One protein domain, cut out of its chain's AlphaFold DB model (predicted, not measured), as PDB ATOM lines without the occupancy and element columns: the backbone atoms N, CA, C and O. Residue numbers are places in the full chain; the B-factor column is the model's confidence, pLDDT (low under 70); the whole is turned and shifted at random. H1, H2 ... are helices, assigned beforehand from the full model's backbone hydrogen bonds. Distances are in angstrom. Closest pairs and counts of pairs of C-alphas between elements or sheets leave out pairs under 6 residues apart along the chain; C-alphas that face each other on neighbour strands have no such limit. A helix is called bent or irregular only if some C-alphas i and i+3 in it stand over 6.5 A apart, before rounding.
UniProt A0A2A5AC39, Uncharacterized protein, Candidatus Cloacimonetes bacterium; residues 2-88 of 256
ATOM      1  N   LEU A   2     -15.151  29.694  32.927       69.06
ATOM      2  CA  LEU A   2     -13.777  29.218  32.671       69.06
ATOM      3  C   LEU A   2     -12.913  29.116  33.943       69.06
ATOM      4  O   LEU A   2     -12.435  28.030  34.244       69.06
ATOM      5  N   CYS A   3     -12.780  30.190  34.730       67.50
ATOM      6  CA  CYS A   3     -11.966  30.173  35.958       67.50
ATOM      7  C   CYS A   3     -12.463  29.143  36.983       67.50
ATOM      8  O   CYS A   3     -11.665  28.450  37.601       67.50
ATOM      9  N   PHE A   4     -13.787  28.979  37.097       69.62
ATOM     10  CA  PHE A   4     -14.389  27.943  37.937       69.62
ATOM     11  C   PHE A   4     -13.984  26.537  37.473       69.62
ATOM     12  O   PHE A   4     -13.576  25.722  38.286       69.62
ATOM     13  N   LYS A   5     -14.017  26.253  36.165       77.62
ATOM     14  CA  LYS A   5     -13.556  24.959  35.634       77.62
ATOM     15  C   LYS A   5     -12.052  24.737  35.825       77.62
ATOM     16  O   LYS A   5     -11.656  23.606  36.073       77.62
ATOM     17  N   LEU A   6     -11.235  25.784  35.693       79.25
ATOM     18  CA  LEU A   6      -9.775  25.688  35.794       79.25
ATOM     19  C   LEU A   6      -9.284  25.429  37.217       79.25
ATOM     20  O   LEU A   6      -8.283  24.742  37.388       79.25
ATOM     21  N   PHE A   7      -9.981  25.968  38.218       84.75
ATOM     22  CA  PHE A   7      -9.489  25.969  39.595       84.75
ATOM     23  C   PHE A   7     -10.475  25.396  40.615       84.75
ATOM     24  O   PHE A   7     -10.261  25.571  41.810       84.75
ATOM     25  N   LYS A   8     -11.533  24.693  40.180       82.25
ATOM     26  CA  LYS A   8     -12.544  24.091  41.076       82.25
ATOM     27  C   LYS A   8     -11.950  23.220  42.189       82.25
ATOM     28  O   LYS A   8     -12.506  23.180  43.279       82.25
ATOM     29  N   ASP A   9     -10.828  22.556  41.917       86.50
ATOM     30  CA  ASP A   9     -10.195  21.613  42.843       86.50
ATOM     31  C   ASP A   9      -9.062  22.271  43.661       86.50
ATOM     32  O   ASP A   9      -8.464  21.637  44.532       86.50
ATOM     33  N   LYS A  10      -8.759  23.557  43.411       85.25
ATOM     34  CA  LYS A  10      -7.753  24.319  44.159       85.25
ATOM     35  C   LYS A  10      -8.383  25.024  45.358       85.25
ATOM     36  O   LYS A  10      -9.291  25.835  45.219       85.25
ATOM     37  N   LYS A  11      -7.824  24.777  46.547       82.50
ATOM     38  CA  LYS A  11      -8.218  25.456  47.798       82.50
ATOM     39  C   LYS A  11      -7.706  26.898  47.902       82.50
ATOM     40  O   LYS A  11      -8.280  27.692  48.639       82.50
ATOM     41  N   THR A  12      -6.631  27.237  47.188       88.88
ATOM     42  CA  THR A  12      -6.020  28.574  47.190       88.88
ATOM     43  C   THR A  12      -5.587  28.932  45.774       88.88
ATOM     44  O   THR A  12      -5.035  28.087  45.070       88.88
ATOM     45  N   LEU A  13      -5.853  30.174  45.371       87.00
ATOM     46  CA  LEU A  13      -5.453  30.732  44.081       87.00
ATOM     47  C   LEU A  13      -4.196  31.580  44.255       87.00
ATOM     48  O   LEU A  13      -4.108  32.366  45.198       87.00
ATOM     49  N   THR A  14      -3.243  31.439  43.337       87.38
ATOM     50  CA  THR A  14      -2.027  32.262  43.292       87.38
ATOM     51  C   THR A  14      -2.098  33.309  42.176       87.38
ATOM     52  O   THR A  14      -2.995  33.293  41.332       87.38
ATOM     53  N   LEU A  15      -1.129  34.230  42.137       80.19
ATOM     54  CA  LEU A  15      -0.988  35.154  41.004       80.19
ATOM     55  C   LEU A  15      -0.715  34.417  39.687       80.19
ATOM     56  O   LEU A  15      -1.194  34.847  38.642       80.19
ATOM     57  N   ASP A  16      -0.004  33.290  39.724       78.88
ATOM     58  CA  ASP A  16       0.243  32.488  38.522       78.88
ATOM     59  C   ASP A  16      -1.035  31.807  38.017       78.88
ATOM     60  O   ASP A  16      -1.249  31.731  36.809       78.88
ATOM     61  N   ASP A  17      -1.952  31.421  38.911       83.62
ATOM     62  CA  ASP A  17      -3.284  30.956  38.505       83.62
ATOM     63  C   ASP A  17      -4.057  32.053  37.765       83.62
ATOM     64  O   ASP A  17      -4.684  31.802  36.732       83.62
ATOM     65  N   LEU A  18      -3.968  33.299  38.240       79.94
ATOM     66  CA  LEU A  18      -4.583  34.431  37.551       79.94
ATOM     67  C   LEU A  18      -3.977  34.642  36.157       79.94
ATOM     68  O   LEU A  18      -4.732  34.849  35.207       79.94
ATOM     69  N   LYS A  19      -2.647  34.537  36.009       76.31
ATOM     70  CA  LYS A  19      -1.969  34.614  34.701       76.31
ATOM     71  C   LYS A  19      -2.451  33.514  33.757       76.31
ATOM     72  O   LYS A  19      -2.845  33.814  32.635       76.31
ATOM     73  N   VAL A  20      -2.523  32.265  34.222       79.62
ATOM     74  CA  VAL A  20      -3.012  31.134  33.415       79.62
ATOM     75  C   VAL A  20      -4.460  31.347  32.972       79.62
ATOM     76  O   VAL A  20      -4.807  31.081  31.820       79.62
ATOM     77  N   ALA A  21      -5.330  31.836  33.858       81.81
ATOM     78  CA  ALA A  21      -6.708  32.137  33.484       81.81
ATOM     79  C   ALA A  21      -6.811  33.303  32.502       81.81
ATOM     80  O   ALA A  21      -7.603  33.214  31.565       81.81
ATOM     81  N   LYS A  22      -6.011  34.358  32.693       78.12
ATOM     82  CA  LYS A  22      -5.891  35.483  31.761       78.12
ATOM     83  C   LYS A  22      -5.530  34.971  30.367       78.12
ATOM     84  O   LYS A  22      -6.277  35.221  29.429       78.12
ATOM     85  N   GLU A  23      -4.463  34.180  30.252       76.00
ATOM     86  CA  GLU A  23      -4.017  33.622  28.970       76.00
ATOM     87  C   GLU A  23      -5.078  32.730  28.324       76.00
ATOM     88  O   GLU A  23      -5.371  32.866  27.138       76.00
ATOM     89  N   LYS A  24      -5.746  31.871  29.104       78.50
ATOM     90  CA  LYS A  24      -6.828  31.034  28.571       78.50
ATOM     91  C   LYS A  24      -8.056  31.832  28.140       78.50
ATOM     92  O   LYS A  24      -8.724  31.411  27.202       78.50
ATOM     93  N   LEU A  25      -8.379  32.945  28.802       76.69
ATOM     94  CA  LEU A  25      -9.457  33.840  28.367       76.69
ATOM     95  C   LEU A  25      -9.109  34.517  27.040       76.69
ATOM     96  O   LEU A  25      -9.964  34.580  26.164       76.69
ATOM     97  N   ILE A  26      -7.864  34.975  26.890       70.62
ATOM     98  CA  ILE A  26      -7.374  35.605  25.659       70.62
ATOM     99  C   ILE A  26      -7.406  34.591  24.505       70.62
ATOM    100  O   ILE A  26      -7.981  34.868  23.461       70.62
ATOM    101  N   LEU A  27      -6.864  33.387  24.717       71.12
ATOM    102  CA  LEU A  27      -6.811  32.330  23.699       71.12
ATOM    103  C   LEU A  27      -8.184  31.788  23.291       71.12
ATOM    104  O   LEU A  27      -8.323  31.239  22.202       71.12
ATOM    105  N   ARG A  28      -9.200  31.899  24.157       72.25
ATOM    106  CA  ARG A  28     -10.532  31.350  23.875       72.25
ATOM    107  C   ARG A  28     -11.243  32.069  22.725       72.25
ATOM    108  O   ARG A  28     -12.185  31.478  22.208       72.25
ATOM    109  N   ARG A  29     -10.817  33.288  22.353       65.88
ATOM    110  CA  ARG A  29     -11.467  34.128  21.329       65.88
ATOM    111  C   ARG A  29     -12.989  34.108  21.469       65.88
ATOM    112  O   ARG A  29     -13.721  33.557  20.654       65.88
ATOM    113  N   ASP A  30     -13.480  34.657  22.578       69.44
ATOM    114  CA  ASP A  30     -14.923  34.802  22.748       69.44
ATOM    115  C   ASP A  30     -15.489  35.667  21.614       69.44
ATOM    116  O   ASP A  30     -14.900  36.690  21.280       69.44
ATOM    117  N   THR A  31     -16.656  35.306  21.072       67.69
ATOM    118  CA  THR A  31     -17.283  35.939  19.889       67.69
ATOM    119  C   THR A  31     -17.349  37.472  19.951       67.69
ATOM    120  O   THR A  31     -17.309  38.147  18.929       67.69
ATOM    121  N   HIS A  32     -17.425  38.043  21.155       73.38
ATOM    122  CA  HIS A  32     -17.391  39.489  21.368       73.38
ATOM    123  C   HIS A  32     -16.059  40.140  20.935       73.38
ATOM    124  O   HIS A  32     -16.056  41.262  20.440       73.38
ATOM    125  N   ILE A  33     -14.926  39.456  21.118       74.88
ATOM    126  CA  ILE A  33     -13.605  39.940  20.696       74.88
ATOM    127  C   ILE A  33     -13.500  39.958  19.172       74.88
ATOM    128  O   ILE A  33     -13.070  40.968  18.622       74.88
ATOM    129  N   ASP A  34     -13.973  38.909  18.496       74.62
ATOM    130  CA  ASP A  34     -13.993  38.858  17.028       74.62
ATOM    131  C   ASP A  34     -14.867  39.980  16.445       74.62
ATOM    132  O   ASP A  34     -14.494  40.648  15.483       74.62
ATOM    133  N   GLN A  35     -16.017  40.253  17.072       81.56
ATOM    134  CA  GLN A  35     -16.881  41.372  16.687       81.56
ATOM    135  C   GLN A  35     -16.208  42.730  16.906       81.56
ATOM    136  O   GLN A  35     -16.330  43.619  16.062       81.56
ATOM    137  N   LEU A  36     -15.496  42.908  18.023       81.75
ATOM    138  CA  LEU A  36     -14.744  44.130  18.301       81.75
ATOM    139  C   LEU A  36     -13.614  44.335  17.282       81.75
ATOM    140  O   LEU A  36     -13.423  45.451  16.802       81.75
ATOM    141  N   TYR A  37     -12.911  43.263  16.923       79.25
ATOM    142  CA  TYR A  37     -11.885  43.277  15.887       79.25
ATOM    143  C   TYR A  37     -12.465  43.697  14.530       79.25
ATOM    144  O   TYR A  37     -12.005  44.676  13.944       79.25
ATOM    145  N   HIS A  38     -13.548  43.051  14.089       82.56
ATOM    146  CA  HIS A  38     -14.235  43.416  12.848       82.56
ATOM    147  C   HIS A  38     -14.675  44.889  12.855       82.56
ATOM    148  O   HIS A  38     -14.497  45.602  11.873       82.56
ATOM    149  N   LYS A  39     -15.205  45.393  13.978       87.38
ATOM    150  CA  LYS A  39     -15.569  46.812  14.108       87.38
ATOM    151  C   LYS A  39     -14.369  47.748  13.978       87.38
ATOM    152  O   LYS A  39     -14.514  48.806  13.379       87.38
ATOM    153  N   LEU A  40     -13.198  47.389  14.506       84.19
ATOM    154  CA  LEU A  40     -11.984  48.191  14.320       84.19
ATOM    155  C   LEU A  40     -11.582  48.265  12.839       84.19
ATOM    156  O   LEU A  40     -11.217  49.345  12.360       84.19
ATOM    157  N   GLU A  41     -11.716  47.154  12.107       78.56
ATOM    158  CA  GLU A  41     -11.443  47.085  10.666       78.56
ATOM    159  C   GLU A  41     -12.435  47.890   9.826       78.56
ATOM    160  O   GLU A  41     -12.032  48.540   8.860       78.56
ATOM    161  N   THR A  42     -13.714  47.910  10.198       83.81
ATOM    162  CA  THR A  42     -14.749  48.546   9.373       83.81
ATOM    163  C   THR A  42     -15.106  49.970   9.793       83.81
ATOM    164  O   THR A  42     -15.620  50.727   8.973       83.81
ATOM    165  N   GLU A  43     -14.872  50.365  11.047       89.56
ATOM    166  CA  GLU A  43     -15.384  51.626  11.601       89.56
ATOM    167  C   GLU A  43     -14.265  52.607  11.989       89.56
ATOM    168  O   GLU A  43     -13.657  52.526  13.060       89.56
ATOM    169  N   GLU A  44     -14.046  53.614  11.139       85.81
ATOM    170  CA  GLU A  44     -13.016  54.646  11.338       85.81
ATOM    171  C   GLU A  44     -13.190  55.412  12.662       85.81
ATOM    172  O   GLU A  44     -12.229  55.664  13.387       85.81
ATOM    173  N   ARG A  45     -14.441  55.707  13.036       89.44
ATOM    174  CA  ARG A  45     -14.776  56.385  14.296       89.44
ATOM    175  C   ARG A  45     -14.253  55.668  15.540       89.44
ATOM    176  O   ARG A  45     -13.844  56.312  16.499       89.44
ATOM    177  N   LEU A  46     -14.259  54.333  15.524       88.94
ATOM    178  CA  LEU A  46     -13.775  53.522  16.634       88.94
ATOM    179  C   LEU A  46     -12.248  53.499  16.638       88.94
ATOM    180  O   LEU A  46     -11.605  53.710  17.666       88.94
ATOM    181  N   ARG A  47     -11.671  53.291  15.459       85.31
ATOM    182  CA  ARG A  47     -10.229  53.273  15.216       85.31
ATOM    183  C   ARG A  47      -9.531  54.557  15.651       85.31
ATOM    184  O   ARG A  47      -8.506  54.474  16.323       85.31
ATOM    185  N   ASN A  48     -10.106  55.715  15.332       84.88
ATOM    186  CA  ASN A  48      -9.550  57.028  15.671       84.88
ATOM    187  C   ASN A  48      -9.476  57.273  17.189       84.88
ATOM    188  O   ASN A  48      -8.755  58.162  17.637       84.88
ATOM    189  N   ILE A  49     -10.183  56.468  17.990       87.56
ATOM    190  CA  ILE A  49     -10.089  56.464  19.452       87.56
ATOM    191  C   ILE A  49      -9.169  55.340  19.930       87.56
ATOM    192  O   ILE A  49      -8.237  55.573  20.693       87.56
ATOM    193  N   VAL A  50      -9.402  54.108  19.482       84.81
ATOM    194  CA  VAL A  50      -8.714  52.934  20.032       84.81
ATOM    195  C   VAL A  50      -7.233  52.904  19.651       84.81
ATOM    196  O   VAL A  50      -6.405  52.638  20.520       84.81
ATOM    197  N   MET A  51      -6.866  53.222  18.404       81.12
ATOM    198  CA  MET A  51      -5.468  53.116  17.958       81.12
ATOM    199  C   MET A  51      -4.531  54.086  18.686       81.12
ATOM    200  O   MET A  51      -3.512  53.625  19.208       81.12
ATOM    201  N   PRO A  52      -4.861  55.387  18.840       79.56
ATOM    202  CA  PRO A  52      -4.054  56.280  19.664       79.56
ATOM    203  C   PRO A  52      -3.909  55.789  21.106       79.56
ATOM    204  O   PRO A  52      -2.818  55.872  21.659       79.56
ATOM    205  N   MET A  53      -4.965  55.225  21.704       80.62
ATOM    206  CA  MET A  53      -4.893  54.695  23.071       80.62
ATOM    207  C   MET A  53      -3.974  53.485  23.192       80.62
ATOM    208  O   MET A  53      -3.261  53.378  24.190       80.62
ATOM    209  N   LEU A  54      -3.986  52.585  22.204       76.56
ATOM    210  CA  LEU A  54      -3.056  51.458  22.167       76.56
ATOM    211  C   LEU A  54      -1.617  51.964  22.068       76.56
ATOM    212  O   LEU A  54      -0.781  51.511  22.835       76.56
ATOM    213  N   LEU A  55      -1.355  52.975  21.240       72.31
ATOM    214  CA  LEU A  55      -0.045  53.629  21.129       72.31
ATOM    215  C   LEU A  55       0.338  54.492  22.349       72.31
ATOM    216  O   LEU A  55       1.426  55.064  22.381       72.31
ATOM    217  N   GLY A  56      -0.555  54.641  23.334       72.12
ATOM    218  CA  GLY A  56      -0.346  55.519  24.489       72.12
ATOM    219  C   GLY A  56      -0.430  57.022  24.169       72.12
ATOM    220  O   GLY A  56      -0.169  57.877  25.020       72.12
ATOM    221  N   ASN A  57      -0.853  57.373  22.956       73.19
ATOM    222  CA  ASN A  57      -1.033  58.750  22.529       73.19
ATOM    223  C   ASN A  57      -2.220  59.408  23.245       73.19
ATOM    224  O   ASN A  57      -3.249  58.790  23.525       73.19
ATOM    225  N   GLN A  58      -2.089  60.708  23.507       72.56
ATOM    226  CA  GLN A  58      -3.220  61.510  23.957       72.56
ATOM    227  C   GLN A  58      -4.180  61.771  22.800       72.56
ATOM    228  O   GLN A  58      -3.767  62.040  21.673       72.56
ATOM    229  N   ILE A  59      -5.470  61.746  23.113       79.25
ATOM    230  CA  ILE A  59      -6.534  62.079  22.176       79.25
ATOM    231  C   ILE A  59      -7.002  63.497  22.493       79.25
ATOM    232  O   ILE A  59      -7.609  63.724  23.538       79.25
ATOM    233  N   PHE A  60      -6.699  64.444  21.608       74.50
ATOM    234  CA  PHE A  60      -7.066  65.853  21.792       74.50
ATOM    235  C   PHE A  60      -8.316  66.264  21.006       74.50
ATOM    236  O   PHE A  60      -9.089  67.081  21.492       74.50
ATOM    237  N   ASN A  61      -8.540  65.671  19.828       81.06
ATOM    238  CA  ASN A  61      -9.536  66.138  18.851       81.06
ATOM    239  C   ASN A  61     -10.640  65.103  18.568       81.06
ATOM    240  O   ASN A  61     -11.170  65.044  17.460       81.06
ATOM    241  N   ALA A  62     -10.970  64.248  19.539       85.56
ATOM    242  CA  ALA A  62     -12.056  63.285  19.368       85.56
ATOM    243  C   ALA A  62     -13.425  63.969  19.374       85.56
ATOM    244  O   ALA A  62     -13.710  64.795  20.241       85.56
ATOM    245  N   LYS A  63     -14.296  63.565  18.444       91.06
ATOM    246  CA  LYS A  63     -15.706  63.965  18.448       91.06
ATOM    247  C   LYS A  63     -16.408  63.347  19.657       91.06
ATOM    248  O   LYS A  63     -16.188  62.180  19.981       91.06
ATOM    249  N   GLU A  64     -17.288  64.111  20.298       90.50
ATOM    250  CA  GLU A  64     -18.044  63.638  21.464       90.50
ATOM    251  C   GLU A  64     -18.895  62.402  21.134       90.50
ATOM    252  O   GLU A  64     -18.928  61.448  21.910       90.50
ATOM    253  N   GLU A  65     -19.489  62.368  19.940       93.50
ATOM    254  CA  GLU A  65     -20.267  61.232  19.439       93.50
ATOM    255  C   GLU A  65     -19.440  59.941  19.349       93.50
ATOM    256  O   GLU A  65     -19.947  58.860  19.647       93.50
ATOM    257  N   ASP A  66     -18.162  60.033  18.971       94.38
ATOM    258  CA  ASP A  66     -17.266  58.877  18.850       94.38
ATOM    259  C   ASP A  66     -16.822  58.368  20.220       94.38
ATOM    260  O   ASP A  66     -16.778  57.158  20.454       94.38
ATOM    261  N   LEU A  67     -16.578  59.283  21.163       92.94
ATOM    262  CA  LEU A  67     -16.334  58.926  22.559       92.94
ATOM    263  C   LEU A  67     -17.559  58.252  23.182       92.94
ATOM    264  O   LEU A  67     -17.403  57.260  23.896       92.94
ATOM    265  N   GLN A  68     -18.762  58.768  22.916       93.44
ATOM    266  CA  GLN A  68     -20.000  58.172  23.408       93.44
ATOM    267  C   GLN A  68     -20.210  56.779  22.812       93.44
ATOM    268  O   GLN A  68     -20.434  55.830  23.556       93.44
ATOM    269  N   TYR A  69     -19.992  56.618  21.510       94.31
ATOM    270  CA  TYR A  69     -20.070  55.315  20.859       94.31
ATOM    271  C   TYR A  69     -19.094  54.287  21.448       94.31
ATOM    272  O   TYR A  69     -19.471  53.148  21.715       94.31
ATOM    273  N   CYS A  70     -17.854  54.687  21.749       92.56
ATOM    274  CA  CYS A  70     -16.898  53.800  22.416       92.56
ATOM    275  C   CYS A  70     -17.324  53.426  23.850       92.56
ATOM    276  O   CYS A  70     -16.977  52.342  24.327       92.56
ATOM    277  N   LYS A  71     -18.055  54.299  24.556       92.81
ATOM    278  CA  LYS A  71     -18.646  53.987  25.870       92.81
ATOM    279  C   LYS A  71     -19.818  53.018  25.738       92.81
ATOM    280  O   LYS A  71     -19.898  52.079  26.523       92.81
ATOM    281  N   ASP A  72     -20.672  53.210  24.736       91.75
ATOM    282  CA  ASP A  72     -21.832  52.351  24.470       91.75
ATOM    283  C   ASP A  72     -21.399  50.926  24.092       91.75
ATOM    284  O   ASP A  72     -22.009  49.950  24.520       91.75
ATOM    285  N   LEU A  73     -20.279  50.796  23.371       89.81
ATOM    286  CA  LEU A  73     -19.626  49.513  23.087       89.81
ATOM    287  C   LEU A  73     -18.885  48.910  24.297       89.81
ATOM    288  O   LEU A  73     -18.315  47.826  24.193       89.81
ATOM    289  N   GLY A  74     -18.832  49.606  25.436       88.56
ATOM    290  CA  GLY A  74     -18.120  49.150  26.630       88.56
ATOM    291  C   GLY A  74     -16.596  49.114  26.480       88.56
ATOM    292  O   GLY A  74     -15.926  48.420  27.243       88.56
ATOM    293  N   ILE A  75     -16.032  49.838  25.509       88.50
ATOM    294  CA  ILE A  75     -14.580  49.955  25.293       88.50
ATOM    295  C   ILE A  75     -14.000  51.010  26.229       88.50
ATOM    296  O   ILE A  75     -12.951  50.786  26.832       88.50
ATOM    297  N   LEU A  76     -14.697  52.140  26.382       90.38
ATOM    298  CA  LEU A  76     -14.351  53.202  27.324       90.38
ATOM    299  C   LEU A  76     -15.206  53.134  28.586       90.38
ATOM    300  O   LEU A  76     -16.382  52.775  28.548       90.38
ATOM    301  N   LYS A  77     -14.630  53.539  29.720       90.25
ATOM    302  CA  LYS A  77     -15.408  53.759  30.940       90.25
ATOM    303  C   LYS A  77     -16.411  54.885  30.720       90.25
ATOM    304  O   LYS A  77     -16.089  55.907  30.110       90.25
ATOM    305  N   ASN A  78     -17.581  54.765  31.340       89.06
ATOM    306  CA  ASN A  78     -18.559  55.846  31.379       89.06
ATOM    307  C   ASN A  78     -18.143  56.946  32.381       89.06
ATOM    308  O   ASN A  78     -18.750  57.127  33.433       89.06
ATOM    309  N   THR A  79     -17.041  57.641  32.087       88.44
ATOM    310  CA  THR A  79     -16.516  58.763  32.880       88.44
ATOM    311  C   THR A  79     -16.094  59.922  31.971       88.44
ATOM    312  O   THR A  79     -16.152  59.824  30.744       88.44
ATOM    313  N   LYS A  80     -15.658  61.037  32.575       82.75
ATOM    314  CA  LYS A  80     -15.074  62.178  31.846       82.75
ATOM    315  C   LYS A  80     -13.656  61.905  31.334       82.75
ATOM    316  O   LYS A  80     -13.197  62.601  30.438       82.75
ATOM    317  N   LYS A  81     -12.951  60.929  31.911       84.69
ATOM    318  CA  LYS A  81     -11.606  60.552  31.468       84.69
ATOM    319  C   LYS A  81     -11.710  59.512  30.358       84.69
ATOM    320  O   LYS A  81     -12.487  58.563  30.469       84.69
ATOM    321  N   ILE A  82     -10.904  59.681  29.314       85.69
ATOM    322  CA  ILE A  82     -10.769  58.697  28.238       85.69
ATOM    323  C   ILE A  82      -9.912  57.546  28.775       85.69
ATOM    324  O   ILE A  82      -8.685  57.607  28.784       85.69
ATOM    325  N   GLU A  83     -10.577  56.519  29.294       84.50
ATOM    326  CA  GLU A  83      -9.948  55.346  29.898       84.50
ATOM    327  C   GLU A  83     -10.610  54.072  29.382       84.50
ATOM    328  O   GLU A  83     -11.837  53.985  29.342       84.50
ATOM    329  N   ILE A  84      -9.800  53.062  29.051       84.44
ATOM    330  CA  ILE A  84     -10.295  51.736  28.661       84.44
ATOM    331  C   ILE A  84     -11.081  51.124  29.832       84.44
ATOM    332  O   ILE A  84     -10.609  51.111  30.973       84.44
ATOM    333  N   ALA A  85     -12.276  50.611  29.541       86.88
ATOM    334  CA  ALA A  85     -13.177  50.004  30.515       86.88
ATOM    335  C   ALA A  85     -12.621  48.703  31.089       86.88
ATOM    336  O   ALA A  85     -12.595  48.530  32.307       86.88
ATOM    337  N   ASN A  86     -12.151  47.812  30.214       83.44
ATOM    338  CA  ASN A  86     -11.584  46.527  30.593       83.44
ATOM    339  C   ASN A  86     -10.074  46.496  30.301       83.44
ATOM    340  O   ASN A  86      -9.691  46.494  29.129       83.44
ATOM    341  N   PRO A  87      -9.206  46.413  31.328       78.00
ATOM    342  CA  PRO A  87      -7.761  46.295  31.139       78.00
ATOM    343  C   PRO A  87      -7.344  45.153  30.202       78.00
ATOM    344  O   PRO A  87      -6.319  45.274  29.546       78.00
ATOM    345  N   MET A  88      -8.151  44.095  30.069       76.75
ATOM    346  CA  MET A  88      -7.888  42.992  29.138       76.75
ATOM    347  C   MET A  88      -7.824  43.430  27.673       76.75
ATOM    348  O   MET A  88      -7.074  42.838  26.905       76.75
TER     349      MET A  88
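AT A GLANCE: This is residues 2 to 88 of the 256 residues of an uncharacterized protein of Candidatus Cloacimonetes bacterium (UniProt A0A2A5AC39). The domain is a long, loose shape of two separate lobes: a small helical hairpin of H1 and H2 at one end, and H4 and H5 set crosswise at the other, with H3 bridging the distance between them. H3 meets H4 at a corner, and the unnamed stretch of residues 73 to 88 leads from H5 back toward the space between the two lobes. The printed part has 87 residues with five named helices, in the order H1, H2, H3, H4, H5, and no named strand; the class is all helix. The whole is loose, with a radius of gyration of the C-alphas of 16.2 A, and spans 50 by 25 by 22 A, only just a rod.

IN THESE COORDINATES: H1 covers residues 2 to 7, beginning at C-alpha 2 at (-13.777, 29.218, 32.671), and is 8.8 A long. H2, the longest helix by residues, covers residues 15 to 27 and measures 18.5 A from first to last C-alpha. H3 covers residues 31 to 42, 16.6 A, beginning at C-alpha 31 at (-17.283, 35.939, 19.889). H4 covers residues 44 to 54, 15.1 A; it is neither bent nor irregular, but only just: C-alphas 48 and 51 are 6.1 A apart. H5 covers residues 64 to 72, 12.3 A, and ends at C-alpha 72 at (-21.832, 52.351, 24.470).

HOW THE PARTS SIT: H1 and H2 form a helical hairpin and touch, H2 with residues 21 to 25 alone; their closest C-alphas, of Cys 3 and Ala 21, are 6.1 A apart. They run opposite ways at a shallow tilt of 33 degrees, only just short of steep. H2 and H3 are apart, though a tight link of 3 residues joins them. H3 and H4 touch only at the corner by their tight link, H3 with residues 39 to 41 alone; the closest C-alphas, of Leu 40 and Arg 47, are 5.5 A apart. Their lines stand at 70.1 degrees, only just about perpendicular. H4 and H5 touch, the C-alphas of Arg 45 and Asp 66 being closest at 5.8 A, and stand about perpendicular at 75 degrees. H3 and H5 are apart, and H1 is apart from H3, H4 and H5. H2 is apart from H4 and H5. In H1, H2, H3 and H5 every O i to N i+4 pair is within hydrogen-bond range; in H4, 5 of 7 are.

THE WHOLE: The two C-alphas farthest apart, of Asp 9 and Asn 61, are 50.6 A apart. Residues 8 to 16 stand free, and so do residues 29 to 35, of which 31 to 35 belong to H3. The printed part has no cut, and no link is long. The mean pLDDT of the printed part is 82.1; residues 2 to 4 and 29 to 31 are under 70.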